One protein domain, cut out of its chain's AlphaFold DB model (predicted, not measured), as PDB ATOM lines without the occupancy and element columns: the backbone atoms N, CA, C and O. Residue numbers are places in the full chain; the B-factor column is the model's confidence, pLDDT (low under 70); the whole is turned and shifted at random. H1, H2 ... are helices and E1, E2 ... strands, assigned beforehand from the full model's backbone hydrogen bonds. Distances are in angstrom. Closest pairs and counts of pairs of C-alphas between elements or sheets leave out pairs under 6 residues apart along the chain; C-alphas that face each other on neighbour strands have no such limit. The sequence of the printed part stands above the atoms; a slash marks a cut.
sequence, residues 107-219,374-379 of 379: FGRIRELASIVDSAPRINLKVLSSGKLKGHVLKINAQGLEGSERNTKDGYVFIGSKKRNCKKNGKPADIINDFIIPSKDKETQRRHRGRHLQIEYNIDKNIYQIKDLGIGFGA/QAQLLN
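This is residues 107 to 219 and 374 to 379 of the 379 residues of the protein "FHA domain-containing protein" of Oxytricha trifallax (UniProt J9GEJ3). Two small three-stranded sheets, E3 E4 E5 and E2 E1 E6, stand face to face as a loose sandwich, with the short stretches 144 to 145 and 179 to 180 paired at the E2 and E3 edges and the E5 and E6 edges apart. H1 lies beyond the end where E1 begins, H2 beyond the opposite end where E4 begins, and the long link from E3 to H2, residues 161 to 185, loops outward around Asn 169 and comes back to E3, where residues 179 to 180 pair with residues 159 to 160. The printed part has 119 residues, with two named helices and six named strands in the order H1 E1 E2 E3 H2 E4 E5 E6; each sheet is antiparallel. The class is mixed, helices and strands, with under half of the residues in named elements. The whole is compact, with a radius of gyration of the C-alphas of 15.0 A and spans of 43 by 39 by 23 A.

In one sheet E4, residues 195 to 202, is the inner strand between E3, residues 156 to 160, and E5, residues 207 to 212. E3 and E4 are antiparallel at 162 degrees, with N 157 and O 199 2.8 A apart, within hydrogen-bond range. E4 and E5 form a hairpin, antiparallel at 160 degrees, with N 200 and O 209 at 2.8 A. In the other sheet E1, residues 122 to 129, is the inner strand between E2, residues 137 to 141, and E6, residues 374 to 378. E1 and E2 form a hairpin at 157 degrees, with N 125 and O 138 at 2.8 A. E1 and E6 are antiparallel at 159 degrees, with N 124 and O 376 at 2.9 A. Between the sheets, the closest C-alphas of E2 and E3, those of Ile 140 and Val 157, are 7.9 A apart. E2 and E4 are near each other, with 5 pairs of C-alphas within 10 A, while E1 and E4 are apart. H1, residues 107 to 116, and H2, residues 186 to 191, are on neither sheet and are apart from each other. In H1 and H2 every O i to N i+4 pair is within hydrogen-bond range.

E4 spans 19.5 A, E1 21.5 A and E5 17.2 A from first to last C-alpha. H1 spans 14.6 A, from C-alpha 107 at (-18.679, 29.755, 42.925). E6 ends with C-alpha 378 at (0.304, 11.810, 40.379). E2, E3, E6 and H2 are shorter.

The C-alphas farthest apart, those of Asn 169 and Asn 379, are 44.4 A apart. The links E2 to E3 and E3 to H2 are long. Residues 220 to 373 are not printed, and C-alphas 219 and 374 are 13.1 A apart across the cut. The mean pLDDT of the printed part is 96.0, and no printed residue is under 70.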
ATOM      1  N   PHE A 107     -19.171  29.451  44.268       94.81
ATOM      2  CA  PHE A 107     -18.679  29.755  42.925       94.81
ATOM      3  C   PHE A 107     -17.256  30.331  42.914       94.81
ATOM      4  O   PHE A 107     -16.580  30.219  41.888       94.81
ATOM      5  N   GLY A 108     -16.803  30.944  44.015       96.75
ATOM      6  CA  GLY A 108     -15.435  31.442  44.153       96.75
ATOM      7  C   GLY A 108     -14.452  30.281  44.144       96.75
ATOM      8  O   GLY A 108     -13.586  30.215  43.270       96.75
ATOM      9  N   ARG A 109     -14.698  29.296  45.013       96.38
ATOM     10  CA  ARG A 109     -13.929  28.047  45.065       96.38
ATOM     11  C   ARG A 109     -13.903  27.318  43.722       96.38
ATOM     12  O   ARG A 109     -12.838  26.919  43.270       96.38
ATOM     13  N   ILE A 110     -15.048  27.157  43.047       97.44
ATOM     14  CA  ILE A 110     -15.099  26.463  41.740       97.44
ATOM     15  C   ILE A 110     -14.203  27.153  40.703       97.44
ATOM     16  O   ILE A 110     -13.517  26.479  39.928       97.44
ATOM     17  N   ARG A 111     -14.206  28.491  40.669       97.94
ATOM     18  CA  ARG A 111     -13.375  29.270  39.743       97.94
ATOM     19  C   ARG A 111     -11.891  29.098  40.047       97.94
ATOM     20  O   ARG A 111     -11.110  28.898  39.123       97.94
ATOM     21  N   GLU A 112     -11.522  29.155  41.319       98.12
ATOM     22  CA  GLU A 112     -10.145  28.962  41.765       98.12
ATOM     23  C   GLU A 112      -9.640  27.559  41.414       98.12
ATOM     24  O   GLU A 112      -8.622  27.423  40.738       98.12
ATOM     25  N   LEU A 113     -10.418  26.520  41.729       98.06
ATOM     26  CA  LEU A 113     -10.107  25.139  41.356       98.06
ATOM     27  C   LEU A 113      -9.942  24.967  39.844       98.06
ATOM     28  O   LEU A 113      -9.054  24.245  39.403       98.06
ATOM     29  N   ALA A 114     -10.775  25.634  39.039       98.25
ATOM     30  CA  ALA A 114     -10.641  25.611  37.585       98.25
ATOM     31  C   ALA A 114      -9.324  26.227  37.094       98.25
ATOM     32  O   ALA A 114      -8.815  25.788  36.070       98.25
ATOM     33  N   SER A 115      -8.775  27.213  37.807       98.44
ATOM     34  CA  SER A 115      -7.509  27.854  37.431       98.44
ATOM     35  C   SER A 115      -6.272  27.016  37.757       98.44
ATOM     36  O   SER A 115      -5.242  27.200  37.117       98.44
ATOM     37  N   ILE A 116      -6.378  26.080  38.708       98.31
ATOM     38  CA  ILE A 116      -5.253  25.253  39.175       98.31
ATOM     39  C   ILE A 116      -5.358  23.777  38.772       98.31
ATOM     40  O   ILE A 116      -4.451  23.007  39.064       98.31
ATOM     41  N   VAL A 117      -6.452  23.347  38.132       98.19
ATOM     42  CA  VAL A 117      -6.740  21.918  37.885       98.19
ATOM     43  C   VAL A 117      -5.658  21.198  37.077       98.19
ATOM     44  O   VAL A 117      -5.439  20.009  37.300       98.19
ATOM     45  N   ASP A 118      -4.976  21.911  36.180       97.94
ATOM     46  CA  ASP A 118      -3.935  21.349  35.316       97.94
ATOM     47  C   ASP A 118      -2.558  21.274  35.999       97.94
ATOM     48  O   ASP A 118      -1.708  20.502  35.564       97.94
ATOM     49  N   SER A 119      -2.335  22.059  37.060       97.94
ATOM     50  CA  SER A 119      -1.077  22.096  37.824       97.94
ATOM     51  C   SER A 119      -1.163  21.407  39.187       97.94
ATOM     52  O   SER A 119      -0.140  21.156  39.817       97.94
ATOM     53  N   ALA A 120      -2.375  21.162  39.680       98.19
ATOM     54  CA  ALA A 120      -2.615  20.486  40.942       98.19
ATOM     55  C   ALA A 120      -2.317  18.980  40.833       98.19
ATOM     56  O   ALA A 120      -2.560  18.382  39.777       98.19
ATOM     57  N   PRO A 121      -1.871  18.333  41.926       98.38
ATOM     58  CA  PRO A 121      -1.703  16.890  41.945       98.38
ATOM     59  C   PRO A 121      -3.039  16.189  41.675       98.38
ATOM     60  O   PRO A 121      -4.121  16.715  41.945       98.38
ATOM     61  N   ARG A 122      -2.964  14.965  41.157       98.62
ATOM     62  CA  ARG A 122      -4.116  14.099  40.870       98.62
ATOM     63  C   ARG A 122      -4.010  12.815  41.676       98.62
ATOM     64  O   ARG A 122      -2.918  12.360  41.998       98.62
ATOM     65  N   ILE A 123      -5.144  12.185  41.963       98.69
ATOM     66  CA  ILE A 123      -5.187  10.874  42.616       98.69
ATOM     67  C   ILE A 123      -5.796   9.845  41.670       98.69
ATOM     68  O   ILE A 123      -6.922   9.999  41.197       98.69
ATOM     69  N   ASN A 124      -5.086   8.736  41.486       98.69
ATOM     70  CA  ASN A 124      -5.673   7.481  41.039       98.69
ATOM     71  C   ASN A 124      -6.059   6.654  42.266       98.69
ATOM     72  O   ASN A 124      -5.202   6.115  42.962       98.69
ATOM     73  N   LEU A 125      -7.355   6.522  42.529       98.56
ATOM     74  CA  LEU A 125      -7.863   5.722  43.633       98.56
ATOM     75  C   LEU A 125      -8.283   4.338  43.128       98.56
ATOM     76  O   LEU A 125      -9.357   4.164  42.545       98.56
ATOM     77  N   LYS A 126      -7.420   3.343  43.337       98.62
ATOM     78  CA  LYS A 126      -7.634   1.960  42.902       98.62
ATOM     79  C   LYS A 126      -8.426   1.174  43.940       98.62
ATOM     80  O   LYS A 126      -8.052   1.107  45.106       98.62
ATOM     81  N   VAL A 127      -9.483   0.501  43.504       98.44
ATOM     82  CA  VAL A 127     -10.268  -0.424  44.324       98.44
ATOM     83  C   VAL A 127      -9.530  -1.761  44.413       98.44
ATOM     84  O   VAL A 127      -9.501  -2.537  43.458       98.44
ATOM     85  N   LEU A 128      -8.920  -2.045  45.560       97.62
ATOM     86  CA  LEU A 128      -8.172  -3.283  45.799       97.62
ATOM     87  C   LEU A 128      -9.091  -4.480  46.047       97.62
ATOM     88  O   LEU A 128      -8.819  -5.588  45.583       97.62
ATOM     89  N   SER A 129     -10.181  -4.252  46.774       95.88
ATOM     90  CA  SER A 129     -11.174  -5.272  47.097       95.88
ATOM     91  C   SER A 129     -12.546  -4.629  47.215       95.88
ATOM     92  O   SER A 129     -12.727  -3.707  47.998       95.88
ATOM     93  N   SER A 130     -13.496  -5.082  46.401       91.31
ATOM     94  CA  SER A 130     -14.915  -4.717  46.460       91.31
ATOM     95  C   SER A 130     -15.639  -5.590  45.455       91.31
ATOM     96  O   SER A 130     -15.305  -5.503  44.276       91.31
ATOM     97  N   GLY A 131     -16.588  -6.424  45.895       89.62
ATOM     98  CA  GLY A 131     -17.280  -7.453  45.095       89.62
ATOM     99  C   GLY A 131     -17.024  -7.409  43.581       89.62
ATOM    100  O   GLY A 131     -16.096  -8.039  43.086       89.62
ATOM    101  N   LYS A 132     -17.820  -6.620  42.847       93.88
ATOM    102  CA  LYS A 132     -17.708  -6.464  41.380       93.88
ATOM    103  C   LYS A 132     -16.808  -5.310  40.918       93.88
ATOM    104  O   LYS A 132     -16.657  -5.111  39.720       93.88
ATOM    105  N   LEU A 133     -16.269  -4.518  41.842       95.94
ATOM    106  CA  LEU A 133     -15.515  -3.293  41.550       95.94
ATOM    107  C   LEU A 133     -14.000  -3.464  41.726       95.94
ATOM    108  O   LEU A 133     -13.259  -2.504  41.534       95.94
ATOM    109  N   LYS A 134     -13.516  -4.661  42.083       96.75
ATOM    110  CA  LYS A 134     -12.083  -4.956  42.208       96.75
ATOM    111  C   LYS A 134     -11.332  -4.581  40.925       96.75
ATOM    112  O   LYS A 134     -11.693  -5.011  39.836       96.75
ATOM    113  N   GLY A 135     -10.270  -3.796  41.076       97.19
ATOM    114  CA  GLY A 135      -9.434  -3.299  39.985       97.19
ATOM    115  C   GLY A 135      -9.922  -2.000  39.342       97.19
ATOM    116  O   GLY A 135      -9.177  -1.421  38.558       97.19
ATOM    117  N   HIS A 136     -11.121  -1.513  39.678       98.19
ATOM    118  CA  HIS A 136     -11.603  -0.227  39.180       98.19
ATOM    119  C   HIS A 136     -10.726   0.923  39.698       98.19
ATOM    120  O   HIS A 136     -10.246   0.872  40.830       98.19
ATOM    121  N   VAL A 137     -10.506   1.950  38.876       98.44
ATOM    122  CA  VAL A 137      -9.657   3.101  39.217       98.44
ATOM    123  C   VAL A 137     -10.465   4.375  39.050       98.44
ATOM    124  O   VAL A 137     -10.958   4.659  37.959       98.44
ATOM    125  N   LEU A 138     -10.587   5.139  40.131       98.56
ATOM    126  CA  LEU A 138     -11.226   6.449  40.136       98.56
ATOM    127  C   LEU A 138     -10.156   7.514  39.928       98.56
ATOM    128  O   LEU A 138      -9.168   7.533  40.657       98.56
ATOM    129  N   LYS A 139     -10.349   8.390  38.946       98.62
ATOM    130  CA  LYS A 139      -9.423   9.489  38.664       98.62
ATOM    131  C   LYS A 139      -9.963  10.767  39.278       98.62
ATOM    132  O   LYS A 139     -11.064  11.194  38.937       98.62
ATOM    133  N   ILE A 140      -9.213  11.345  40.201       98.62
ATOM    134  CA  ILE A 140      -9.602  12.531  40.959       98.62
ATOM    135  C   ILE A 140      -8.596  13.639  40.644       98.62
ATOM    136  O   ILE A 140      -7.390  13.411  40.703       98.62
ATOM    137  N   ASN A 141      -9.093  14.825  40.307       98.62
ATOM    138  CA  ASN A 141      -8.301  16.045  40.131       98.62
ATOM    139  C   ASN A 141      -8.769  17.121  41.126       98.62
ATOM    140  O   ASN A 141      -9.600  16.836  41.994       98.62
ATOM    141  N   ALA A 142      -8.218  18.335  41.062       98.44
ATOM    142  CA  ALA A 142      -8.560  19.395  42.013       98.44
ATOM    143  C   ALA A 142     -10.054  19.771  42.000       98.44
ATOM    144  O   ALA A 142     -10.572  20.241  43.005       98.44
ATOM    145  N   GLN A 143     -10.777  19.531  40.900       98.44
ATOM    146  CA  GLN A 143     -12.217  19.798  40.802       98.44
ATOM    147  C   GLN A 143     -13.092  18.648  41.332       98.44
ATOM    148  O   GLN A 143     -14.295  18.841  41.516       98.44
ATOM    149  N   GLY A 144     -12.526  17.469  41.602       98.38
ATOM    150  CA  GLY A 144     -13.242  16.291  42.092       98.38
ATOM    151  C   GLY A 144     -13.068  15.068  41.187       98.38
ATOM    152  O   GLY A 144     -12.036  14.891  40.543       98.38
ATOM    153  N   LEU A 145     -14.070  14.184  41.168       98.44
ATOM    154  CA  LEU A 145     -14.020  12.924  40.421       98.44
ATOM    155  C   LEU A 145     -14.284  13.158  38.926       98.44
ATOM    156  O   LEU A 145     -15.329  13.691  38.539       98.44
ATOM    157  N   GLU A 146     -13.372  12.687  38.079       98.12
ATOM    158  CA  GLU A 146     -13.509  12.757  36.626       98.12
ATOM    159  C   GLU A 146     -14.670  11.895  36.133       98.12
ATOM    160  O   GLU A 146     -14.796  10.720  36.473       98.12
ATOM    161  N   GLY A 147     -15.536  12.495  35.314       97.25
ATOM    162  CA  GLY A 147     -16.739  11.827  34.820       97.25
ATOM    163  C   GLY A 147     -17.831  11.640  35.877       97.25
ATOM    164  O   GLY A 147     -18.768  10.880  35.639       97.25
ATOM    165  N   SER A 148     -17.745  12.316  37.031       97.06
ATOM    166  CA  SER A 148     -18.819  12.273  38.026       97.06
ATOM    167  C   SER A 148     -20.145  12.780  37.460       97.06
ATOM    168  O   SER A 148     -20.228  13.869  36.890       97.06
ATOM    169  N   GLU A 149     -21.220  12.030  37.716       96.81
ATOM    170  CA  GLU A 149     -22.579  12.465  37.390       96.81
ATOM    171  C   GLU A 149     -23.022  13.682  38.243       96.81
ATOM    172  O   GLU A 149     -23.980  14.361  37.875       96.81
ATOM    173  N   ARG A 150     -22.351  13.981  39.372       95.50
ATOM    174  CA  ARG A 150     -22.697  15.102  40.271       95.50
ATOM    175  C   ARG A 150     -22.461  16.475  39.631       95.50
ATOM    176  O   ARG A 150     -23.202  17.405  39.927       95.50
ATOM    177  N   ASN A 151     -21.461  16.583  38.753       94.12
ATOM    178  CA  ASN A 151     -21.134  17.767  37.949       94.12
ATOM    179  C   ASN A 151     -21.014  19.106  38.723       94.12
ATOM    180  O   ASN A 151     -21.329  20.164  38.183       94.12
ATOM    181  N   THR A 152     -20.571  19.084  39.984       94.75
ATOM    182  CA  THR A 152     -20.417  20.298  40.818       94.75
ATOM    183  C   THR A 152     -19.042  20.953  40.717       94.75
ATOM    184  O   THR A 152     -18.951  22.157  40.922       94.75
ATOM    185  N   LYS A 153     -17.986  20.192  40.391       97.44
ATOM    186  CA  LYS A 153     -16.597  20.682  40.248       97.44
ATOM    187  C   LYS A 153     -16.079  21.490  41.452       97.44
ATOM    188  O   LYS A 153     -15.316  22.437  41.304       97.44
ATOM    189  N   ASP A 154     -16.529  21.123  42.645       97.31
ATOM    190  CA  ASP A 154     -16.336  21.844  43.907       97.31
ATOM    191  C   ASP A 154     -15.104  21.368  44.701       97.31
ATOM    192  O   ASP A 154     -14.877  21.820  45.824       97.31
ATOM    193  N   GLY A 155     -14.314  20.457  44.123       97.88
ATOM    194  CA  GLY A 155     -13.121  19.879  44.749       97.88
ATOM    195  C   GLY A 155     -13.424  18.791  45.769       97.88
ATOM    196  O   GLY A 155     -12.537  18.365  46.507       97.88
ATOM    197  N   TYR A 156     -14.671  18.319  45.796       98.00
ATOM    198  CA  TYR A 156     -15.115  17.242  46.665       98.00
ATOM    199  C   TYR A 156     -15.378  15.957  45.875       98.00
ATOM    200  O   TYR A 156     -15.866  15.970  44.741       98.00
ATOM    201  N   VAL A 157     -15.113  14.823  46.512       98.50
ATOM    202  CA  VAL A 157     -15.513  13.492  46.056       98.50
ATOM    203  C   VAL A 157     -16.201  12.781  47.204       98.50
ATOM    204  O   VAL A 157     -15.593  12.484  48.231       98.50
ATOM    205  N   PHE A 158     -17.479  12.487  47.025       98.06
ATOM    206  CA  PHE A 158     -18.291  11.751  47.976       98.06
ATOM    207  C   PHE A 158     -18.372  10.285  47.577       98.06
ATOM    208  O   PHE A 158     -18.787   9.943  46.464       98.06
ATOM    209  N   ILE A 159     -18.022   9.412  48.515       98.19
ATOM    210  CA  ILE A 159     -18.122   7.967  48.345       98.19
ATOM    211  C   ILE A 159     -19.119   7.428  49.367       98.19
ATOM    212  O   ILE A 159     -19.053   7.746  50.554       98.19
ATOM    213  N   GLY A 160     -20.058   6.594  48.922       97.00
ATOM    214  CA  GLY A 160     -21.059   6.014  49.814       97.00
ATOM    215  C   GLY A 160     -21.970   5.013  49.123       97.00
ATOM    216  O   GLY A 160     -21.668   4.521  48.047       97.00
ATOM    217  N   SER A 161     -23.109   4.691  49.726       95.38
ATOM    218  CA  SER A 161     -24.015   3.629  49.251       95.38
ATOM    219  C   SER A 161     -25.280   4.146  48.548       95.38
ATOM    220  O   SER A 161     -26.037   3.373  47.954       95.38
ATOM    221  N   LYS A 162     -25.554   5.458  48.609       94.31
ATOM    222  CA  LYS A 162     -26.778   6.069  48.060       94.31
ATOM    223  C   LYS A 162     -26.486   6.843  46.774       94.31
ATOM    224  O   LYS A 162     -25.851   7.886  46.834       94.31
ATOM    225  N   LYS A 163     -27.013   6.397  45.626       92.25
ATOM    226  CA  LYS A 163     -26.795   7.103  44.347       92.25
ATOM    227  C   LYS A 163     -27.529   8.440  44.267       92.25
ATOM    228  O   LYS A 163     -26.912   9.474  44.032       92.25
ATOM    229  N   ARG A 164     -28.851   8.425  44.465       92.50
ATOM    230  CA  ARG A 164     -29.711   9.601  44.266       92.50
ATOM    231  C   ARG A 164     -30.695   9.810  45.410       92.50
ATOM    232  O   ARG A 164     -31.042   8.868  46.136       92.50
ATOM    233  N   ASN A 165     -31.140  11.052  45.571       90.38
ATOM    234  CA  ASN A 165     -32.271  11.397  46.430       90.38
ATOM    235  C   ASN A 165     -33.605  10.947  45.811       90.38
ATOM    236  O   ASN A 165     -33.669  10.528  44.658       90.38
ATOM    237  N   CYS A 166     -34.684  10.984  46.592       87.44
ATOM    238  CA  CYS A 166     -36.020  10.818  46.022       87.44
ATOM    239  C   CYS A 166     -36.347  12.057  45.174       87.44
ATOM    240  O   CYS A 166     -36.040  13.174  45.592       87.44
ATOM    241  N   LYS A 167     -36.967  11.865  44.002       90.19
ATOM    242  CA  LYS A 167     -37.457  12.984  43.185       90.19
ATOM    243  C   LYS A 167     -38.455  13.796  44.013       90.19
ATOM    244  O   LYS A 167     -39.374  13.222  44.591       90.19
ATOM    245  N   LYS A 168     -38.281  15.113  44.054       90.00
ATOM    246  CA  LYS A 168     -39.240  16.045  44.658       90.00
ATOM    247  C   LYS A 168     -39.842  16.891  43.540       90.00
ATOM    248  O   LYS A 168     -39.100  17.491  42.769       90.00
ATOM    249  N   ASN A 169     -41.170  16.930  43.448       92.06
ATOM    250  CA  ASN A 169     -41.915  17.845  42.571       92.06
ATOM    251  C   ASN A 169     -41.497  17.785  41.088       92.06
ATOM    252  O   ASN A 169     -41.260  18.813  40.463       92.06
ATOM    253  N   GLY A 170     -41.322  16.579  40.538       92.75
ATOM    254  CA  GLY A 170     -40.953  16.391  39.128       92.75
ATOM    255  C   GLY A 170     -39.511  16.771  38.763       92.75
ATOM    256  O   GLY A 170     -39.077  16.467  37.654       92.75
ATOM    257  N   LYS A 171     -38.732  17.358  39.684       91.19
ATOM    258  CA  LYS A 171     -37.313  17.643  39.450       91.19
ATOM    259  C   LYS A 171     -36.502  16.341  39.381       91.19
ATOM    260  O   LYS A 171     -36.832  15.371  40.083       91.19
ATOM    261  N   PRO A 172     -35.451  16.288  38.540       91.31
ATOM    262  CA  PRO A 172     -34.525  15.167  38.547       91.31
ATOM    263  C   PRO A 172     -33.938  14.997  39.952       91.31
ATOM    264  O   PRO A 172     -33.767  15.957  40.696       91.31
ATOM    265  N   ALA A 173     -33.695  13.749  40.338       92.81
ATOM    266  CA  ALA A 173     -33.155  13.450  41.651       92.81
ATOM    267  C   ALA A 173     -31.679  13.844  41.734       92.81
ATOM    268  O   ALA A 173     -30.882  13.361  40.926       92.81
ATOM    269  N   ASP A 174     -31.327  14.621  42.756       92.94
ATOM    270  CA  ASP A 174     -29.944  15.018  43.013       92.94
ATOM    271  C   ASP A 174     -29.054  13.802  43.262       92.94
ATOM    272  O   ASP A 174     -29.441  12.836  43.941       92.94
ATOM    273  N   ILE A 175     -27.844  13.875  42.720       95.56
ATOM    274  CA  ILE A 175     -26.810  12.856  42.863       95.56
ATOM    275  C   ILE A 175     -26.005  13.168  44.116       95.56
ATOM    276  O   ILE A 175     -25.550  14.287  44.325       95.56
ATOM    277  N   ILE A 176     -25.894  12.173  44.993       95.06
ATOM    278  CA  ILE A 176     -25.397  12.380  46.360       95.06
ATOM    279  C   ILE A 176     -23.926  12.017  46.485       95.06
ATOM    280  O   ILE A 176     -23.202  12.705  47.203       95.06
ATOM    281  N   ASN A 177     -23.540  10.921  45.836       97.19
ATOM    282  CA  ASN A 177     -22.204  10.352  45.854       97.19
ATOM    283  C   ASN A 177     -21.677  10.293  44.423       97.19
ATOM    284  O   ASN A 177     -22.411   9.903  43.511       97.19
ATOM    285  N   ASP A 178     -20.406  10.635  44.265       97.88
ATOM    286  CA  ASP A 178     -19.658  10.517  43.020       97.88
ATOM    287  C   ASP A 178     -19.329   9.040  42.725       97.88
ATOM    288  O   ASP A 178     -19.373   8.613  41.574       97.88
ATOM    289  N   PHE A 179     -19.096   8.230  43.770       97.94
ATOM    290  CA  PHE A 179     -18.859   6.787  43.656       97.94
ATOM    291  C   PHE A 179     -19.734   5.964  44.610       97.94
ATOM    292  O   PHE A 179     -19.925   6.324  45.775       97.94
ATOM    293  N   ILE A 180     -20.258   4.834  44.115       97.12
ATOM    294  CA  ILE A 180     -21.181   3.969  44.861       97.12
ATOM    295  C   ILE A 180     -20.506   2.675  45.295       97.12
ATOM    296  O   ILE A 180     -20.173   1.830  44.467       97.12
ATOM    297  N   ILE A 181     -20.397   2.491  46.608       95.19
ATOM    298  CA  ILE A 181     -19.963   1.245  47.229       95.19
ATOM    299  C   ILE A 181     -21.143   0.258  47.258       95.19
ATOM    300  O   ILE A 181     -22.197   0.574  47.830       95.19
ATOM    301  N   PRO A 182     -20.997  -0.948  46.677       93.56
ATOM    302  CA  PRO A 182     -22.013  -1.983  46.754       93.56
ATOM    303  C   PRO A 182     -22.130  -2.488  48.194       93.56
ATOM    304  O   PRO A 182     -21.149  -2.578  48.927       93.56
ATOM    305  N   SER A 183     -23.347  -2.827  48.602       92.00
ATOM    306  CA  SER A 183     -23.608  -3.525  49.865       92.00
ATOM    307  C   SER A 183     -23.833  -5.008  49.572       92.00
ATOM    308  O   SER A 183     -24.403  -5.327  48.526       92.00
ATOM    309  N   LYS A 184     -23.380  -5.902  50.463       89.25
ATOM    310  CA  LYS A 184     -23.600  -7.354  50.333       89.25
ATOM    311  C   LYS A 184     -25.091  -7.689  50.324       89.25
ATOM    312  O   LYS A 184     -25.548  -8.452  49.477       89.25
ATOM    313  N   ASP A 185     -25.845  -7.064  51.218       93.19
ATOM    314  CA  ASP A 185     -27.263  -7.319  51.421       93.19
ATOM    315  C   ASP A 185     -28.086  -6.013  51.478       93.19
ATOM    316  O   ASP A 185     -27.570  -4.896  51.618       93.19
ATOM    317  N   LYS A 186     -29.409  -6.157  51.330       92.56
ATOM    318  CA  LYS A 186     -30.352  -5.029  51.291       92.56
ATOM    319  C   LYS A 186     -30.559  -4.375  52.657       92.56
ATOM    320  O   LYS A 186     -30.966  -3.215  52.702       92.56
ATOM    321  N   GLU A 187     -30.353  -5.100  53.749       93.31
ATOM    322  CA  GLU A 187     -30.554  -4.589  55.101       93.31
ATOM    323  C   GLU A 187     -29.411  -3.656  55.496       93.31
ATOM    324  O   GLU A 187     -29.666  -2.490  55.809       93.31
ATOM    325  N   THR A 188     -28.163  -4.094  55.333       90.19
ATOM    326  CA  THR A 188     -26.968  -3.255  55.464       90.19
ATOM    327  C   THR A 188     -27.068  -2.036  54.558       90.19
ATOM    328  O   THR A 188     -26.808  -0.913  54.990       90.19
ATOM    329  N   GLN A 189     -27.532  -2.211  53.315       91.19
ATOM    330  CA  GLN A 189     -27.734  -1.088  52.400       91.19
ATOM    331  C   GLN A 189     -28.727  -0.052  52.943       91.19
ATOM    332  O   GLN A 189     -28.545   1.144  52.712       91.19
ATOM    333  N   ARG A 190     -29.790  -0.489  53.631       91.38
ATOM    334  CA  ARG A 190     -30.793   0.399  54.236       91.38
ATOM    335  C   ARG A 190     -30.246   1.094  55.478       91.38
ATOM    336  O   ARG A 190     -30.382   2.313  55.563       91.38
ATOM    337  N   ARG A 191     -29.617   0.349  56.394       90.69
ATOM    338  CA  ARG A 191     -29.048   0.879  57.645       90.69
ATOM    339  C   ARG A 191     -27.929   1.881  57.366       90.69
ATOM    340  O   ARG A 191     -27.874   2.949  57.966       90.69
ATOM    341  N   HIS A 192     -27.073   1.576  56.395       91.56
ATOM    342  CA  HIS A 192     -25.879   2.356  56.070       91.56
ATOM    343  C   HIS A 192     -26.058   3.178  54.796       91.56
ATOM    344  O   HIS A 192     -25.113   3.379  54.032       91.56
ATOM    345  N   ARG A 193     -27.280   3.646  54.526       93.69
ATOM    346  CA  ARG A 193     -27.599   4.417  53.324       93.69
ATOM    347  C   ARG A 193     -27.110   5.865  53.443       93.69
ATOM    348  O   ARG A 193     -27.697   6.640  54.189       93.69
ATOM    349  N   GLY A 194     -26.139   6.292  52.636       95.00
ATOM    350  CA  GLY A 194     -25.735   7.706  52.614       95.00
ATOM    351  C   GLY A 194     -24.380   7.980  51.973       95.00
ATOM    352  O   GLY A 194     -23.966   7.237  51.082       95.00
ATOM    353  N   ARG A 195     -23.744   9.078  52.399       96.19
ATOM    354  CA  ARG A 195     -22.345   9.422  52.103       96.19
ATOM    355  C   ARG A 195     -21.488   8.860  53.226       96.19
ATOM    356  O   ARG A 195     -21.729   9.229  54.365       96.19
ATOM    357  N   HIS A 196     -20.570   7.953  52.928       96.12
ATOM    358  CA  HIS A 196     -19.733   7.323  53.955       96.12
ATOM    359  C   HIS A 196     -18.519   8.186  54.260       96.12
ATOM    360  O   HIS A 196     -18.247   8.469  55.418       96.12
ATOM    361  N   LEU A 197     -17.848   8.673  53.218       98.00
ATOM    362  CA  LEU A 197     -16.669   9.520  53.350       98.00
ATOM    363  C   LEU A 197     -16.625  10.610  52.285       98.00
ATOM    364  O   LEU A 197     -17.345  10.568  51.279       98.00
ATOM    365  N   GLN A 198     -15.735  11.564  52.522       98.06
ATOM    366  CA  GLN A 198     -15.396  12.649  51.617       98.06
ATOM    367  C   GLN A 198     -13.886  12.658  51.384       98.06
ATOM    368  O   GLN A 198     -13.117  12.541  52.336       98.06
ATOM    369  N   ILE A 199     -13.481  12.837  50.130       98.56
ATOM    370  CA  ILE A 199     -12.133  13.277  49.765       98.56
ATOM    371  C   ILE A 199     -12.257  14.717  49.273       98.56
ATOM    372  O   ILE A 199     -13.123  15.016  48.451       98.56
ATOM    373  N   GLU A 200     -11.440  15.612  49.804       98.31
ATOM    374  CA  GLU A 200     -11.430  17.038  49.487       98.31
ATOM    375  C   GLU A 200     -10.041  17.464  49.020       98.31
ATOM    376  O   GLU A 200      -9.037  17.039  49.587       98.31
ATOM    377  N   TYR A 201      -9.994  18.329  48.010       98.56
ATOM    378  CA  TYR A 201      -8.781  19.041  47.639       98.56
ATOM    379  C   TYR A 201      -8.647  20.353  48.427       98.56
ATOM    380  O   TYR A 201      -9.486  21.252  48.317       98.56
ATOM    381  N   ASN A 202      -7.594  20.474  49.228       98.25
ATOM    382  CA  ASN A 202      -7.270  21.682  49.974       98.25
ATOM    383  C   ASN A 202      -6.384  22.591  49.111       98.25
ATOM    384  O   ASN A 202      -5.232  22.256  48.844       98.25
ATOM    385  N   ILE A 203      -6.938  23.726  48.675       98.06
ATOM    386  CA  ILE A 203      -6.275  24.672  47.764       98.06
ATOM    387  C   ILE A 203      -5.045  25.284  48.438       98.06
ATOM    388  O   ILE A 203      -3.957  25.221  47.874       98.06
ATOM    389  N   ASP A 204      -5.201  25.786  49.666       98.00
ATOM    390  CA  ASP A 204      -4.147  26.499  50.397       98.00
ATOM    391  C   ASP A 204      -2.909  25.630  50.632       98.00
ATOM    392  O   ASP A 204      -1.774  26.095  50.571       98.00
ATOM    393  N   LYS A 205      -3.137  24.346  50.919       98.06
ATOM    394  CA  LYS A 205      -2.072  23.382  51.211       98.06
ATOM    395  C   LYS A 205      -1.618  22.596  49.983       98.06
ATOM    396  O   LYS A 205      -0.611  21.906  50.076       98.06
ATOM    397  N   ASN A 206      -2.344  22.676  48.868       98.00
ATOM    398  CA  ASN A 206      -2.096  21.883  47.663       98.00
ATOM    399  C   ASN A 206      -2.031  20.363  47.954       98.00
ATOM    400  O   ASN A 206      -1.181  19.649  47.424       98.00
ATOM    401  N   ILE A 207      -2.920  19.873  48.830       98.31
ATOM    402  CA  ILE A 207      -3.006  18.461  49.249       98.31
ATOM    403  C   ILE A 207      -4.441  17.947  49.179       98.31
ATOM    404  O   ILE A 207      -5.403  18.714  49.215       98.31
ATOM    405  N   TYR A 208      -4.594  16.626  49.175       98.69
ATOM    406  CA  TYR A 208      -5.884  15.979  49.383       98.69
ATOM    407  C   TYR A 208      -6.056  15.531  50.829       98.69
ATOM    408  O   TYR A 208      -5.125  15.029  51.456       98.69
ATOM    409  N   GLN A 209      -7.277  15.649  51.339       98.56
ATOM    410  CA  GLN A 209      -7.660  15.181  52.666       98.56
ATOM    411  C   GLN A 209      -8.853  14.229  52.560       98.56
ATOM    412  O   GLN A 209      -9.749  14.428  51.741       98.56
ATOM    413  N   ILE A 210      -8.881  13.197  53.398       98.50
ATOM    414  CA  ILE A 210      -9.987  12.252  53.536       98.50
ATOM    415  C   ILE A 210     -10.610  12.372  54.925       98.50
ATOM    416  O   ILE A 210      -9.913  12.577  55.918       98.50
ATOM    417  N   LYS A 211     -11.936  12.249  54.999       97.00
ATOM    418  CA  LYS A 211     -12.692  12.344  56.249       97.00
ATOM    419  C   LYS A 211     -13.897  11.407  56.242       97.00
ATOM    420  O   LYS A 211     -14.596  11.301  55.230       97.00
ATOM    421  N   ASP A 212     -14.161  10.763  57.376       97.50
ATOM    422  CA  ASP A 212     -15.400  10.016  57.603       97.50
ATOM    423  C   ASP A 212     -16.593  10.958  57.847       97.50
ATOM    424  O   ASP A 212     -16.471  11.998  58.495       97.50
ATOM    425  N   LEU A 213     -17.771  10.606  57.328       96.19
ATOM    426  CA  LEU A 213     -18.991  11.414  57.462       96.19
ATOM    427  C   LEU A 213     -19.983  10.865  58.505       96.19
ATOM    428  O   LEU A 213     -21.124  11.326  58.573       96.19
ATOM    429  N   GLY A 214     -19.586   9.877  59.310       94.00
ATOM    430  CA  GLY A 214     -20.397   9.293  60.379       94.00
ATOM    431  C   GLY A 214     -21.569   8.439  59.884       94.00
ATOM    432  O   GLY A 214     -22.561   8.246  60.600       94.00
ATOM    433  N   ILE A 215     -21.508   7.955  58.637       92.94
ATOM    434  CA  ILE A 215     -22.526   7.075  58.051       92.94
ATOM    435  C   ILE A 215     -21.873   5.782  57.572       92.94
ATOM    436  O   ILE A 215     -20.948   5.792  56.768       92.94
ATOM    437  N   GLY A 216     -22.456   4.657  57.979       92.31
ATOM    438  CA  GLY A 216     -21.965   3.326  57.650       92.31
ATOM    439  C   GLY A 216     -21.079   2.763  58.749       92.31
ATOM    440  O   GLY A 216     -21.232   3.124  59.910       92.31
ATOM    441  N   PHE A 217     -20.169   1.868  58.373       92.62
ATOM    442  CA  PHE A 217     -19.242   1.228  59.310       92.62
ATOM    443  C   PHE A 217     -18.033   2.101  59.671       92.62
ATOM    444  O   PHE A 217     -17.177   1.652  60.425       92.62
ATOM    445  N   GLY A 218     -17.946   3.314  59.124       95.31
ATOM    446  CA  GLY A 218     -16.783   4.181  59.246       95.31
ATOM    447  C   GLY A 218     -15.746   3.985  58.136       95.31
ATOM    448  O   GLY A 218     -15.735   2.971  57.424       95.31
ATOM    449  N   ALA A 219     -14.866   4.970  58.008       97.69
ATOM    450  CA  ALA A 219     -13.671   4.942  57.184       97.69
ATOM    451  C   ALA A 219     -12.425   4.765  58.061       97.69
ATOM    452  O   ALA A 219     -12.269   5.423  59.090       97.69
ATOM    453  N   GLN A 374      -6.663   1.954  47.436       98.56
ATOM    454  CA  GLN A 374      -5.286   2.430  47.460       98.56
ATOM    455  C   GLN A 374      -5.188   3.712  46.643       98.56
ATOM    456  O   GLN A 374      -5.585   3.729  45.475       98.56
ATOM    457  N   ALA A 375      -4.679   4.772  47.261       98.62
ATOM    458  CA  ALA A 375      -4.381   6.018  46.578       98.62
ATOM    459  C   ALA A 375      -3.014   5.928  45.894       98.62
ATOM    460  O   ALA A 375      -2.063   5.390  46.455       98.62
ATOM    461  N   GLN A 376      -2.931   6.466  44.684       98.56
ATOM    462  CA  GLN A 376      -1.686   6.733  43.980       98.56
ATOM    463  C   GLN A 376      -1.684   8.209  43.590       98.56
ATOM    464  O   GLN A 376      -2.574   8.641  42.850       98.56
ATOM    465  N   LEU A 377      -0.720   8.968  44.104       97.94
ATOM    466  CA  LEU A 377      -0.593  10.396  43.827       97.94
ATOM    467  C   LEU A 377       0.193  10.589  42.525       97.94
ATOM    468  O   LEU A 377       1.226   9.958  42.308       97.94
ATOM    469  N   LEU A 378      -0.323  11.433  41.640       97.69
ATOM    470  CA  LEU A 378       0.304  11.810  40.379       97.69
ATOM    471  C   LEU A 378       0.596  13.307  40.444       97.69
ATOM    472  O   LEU A 378      -0.334  14.092  40.631       97.69
ATOM    473  N   ASN A 379       1.864  13.673  40.294       91.88
ATOM    474  CA  ASN A 379       2.315  15.064  40.265       91.88
ATOM    475  C   ASN A 379       2.491  15.568  38.837       91.88
ATOM    476  O   ASN A 379       2.782  14.728  37.950       91.88
TER     477      ASN A 379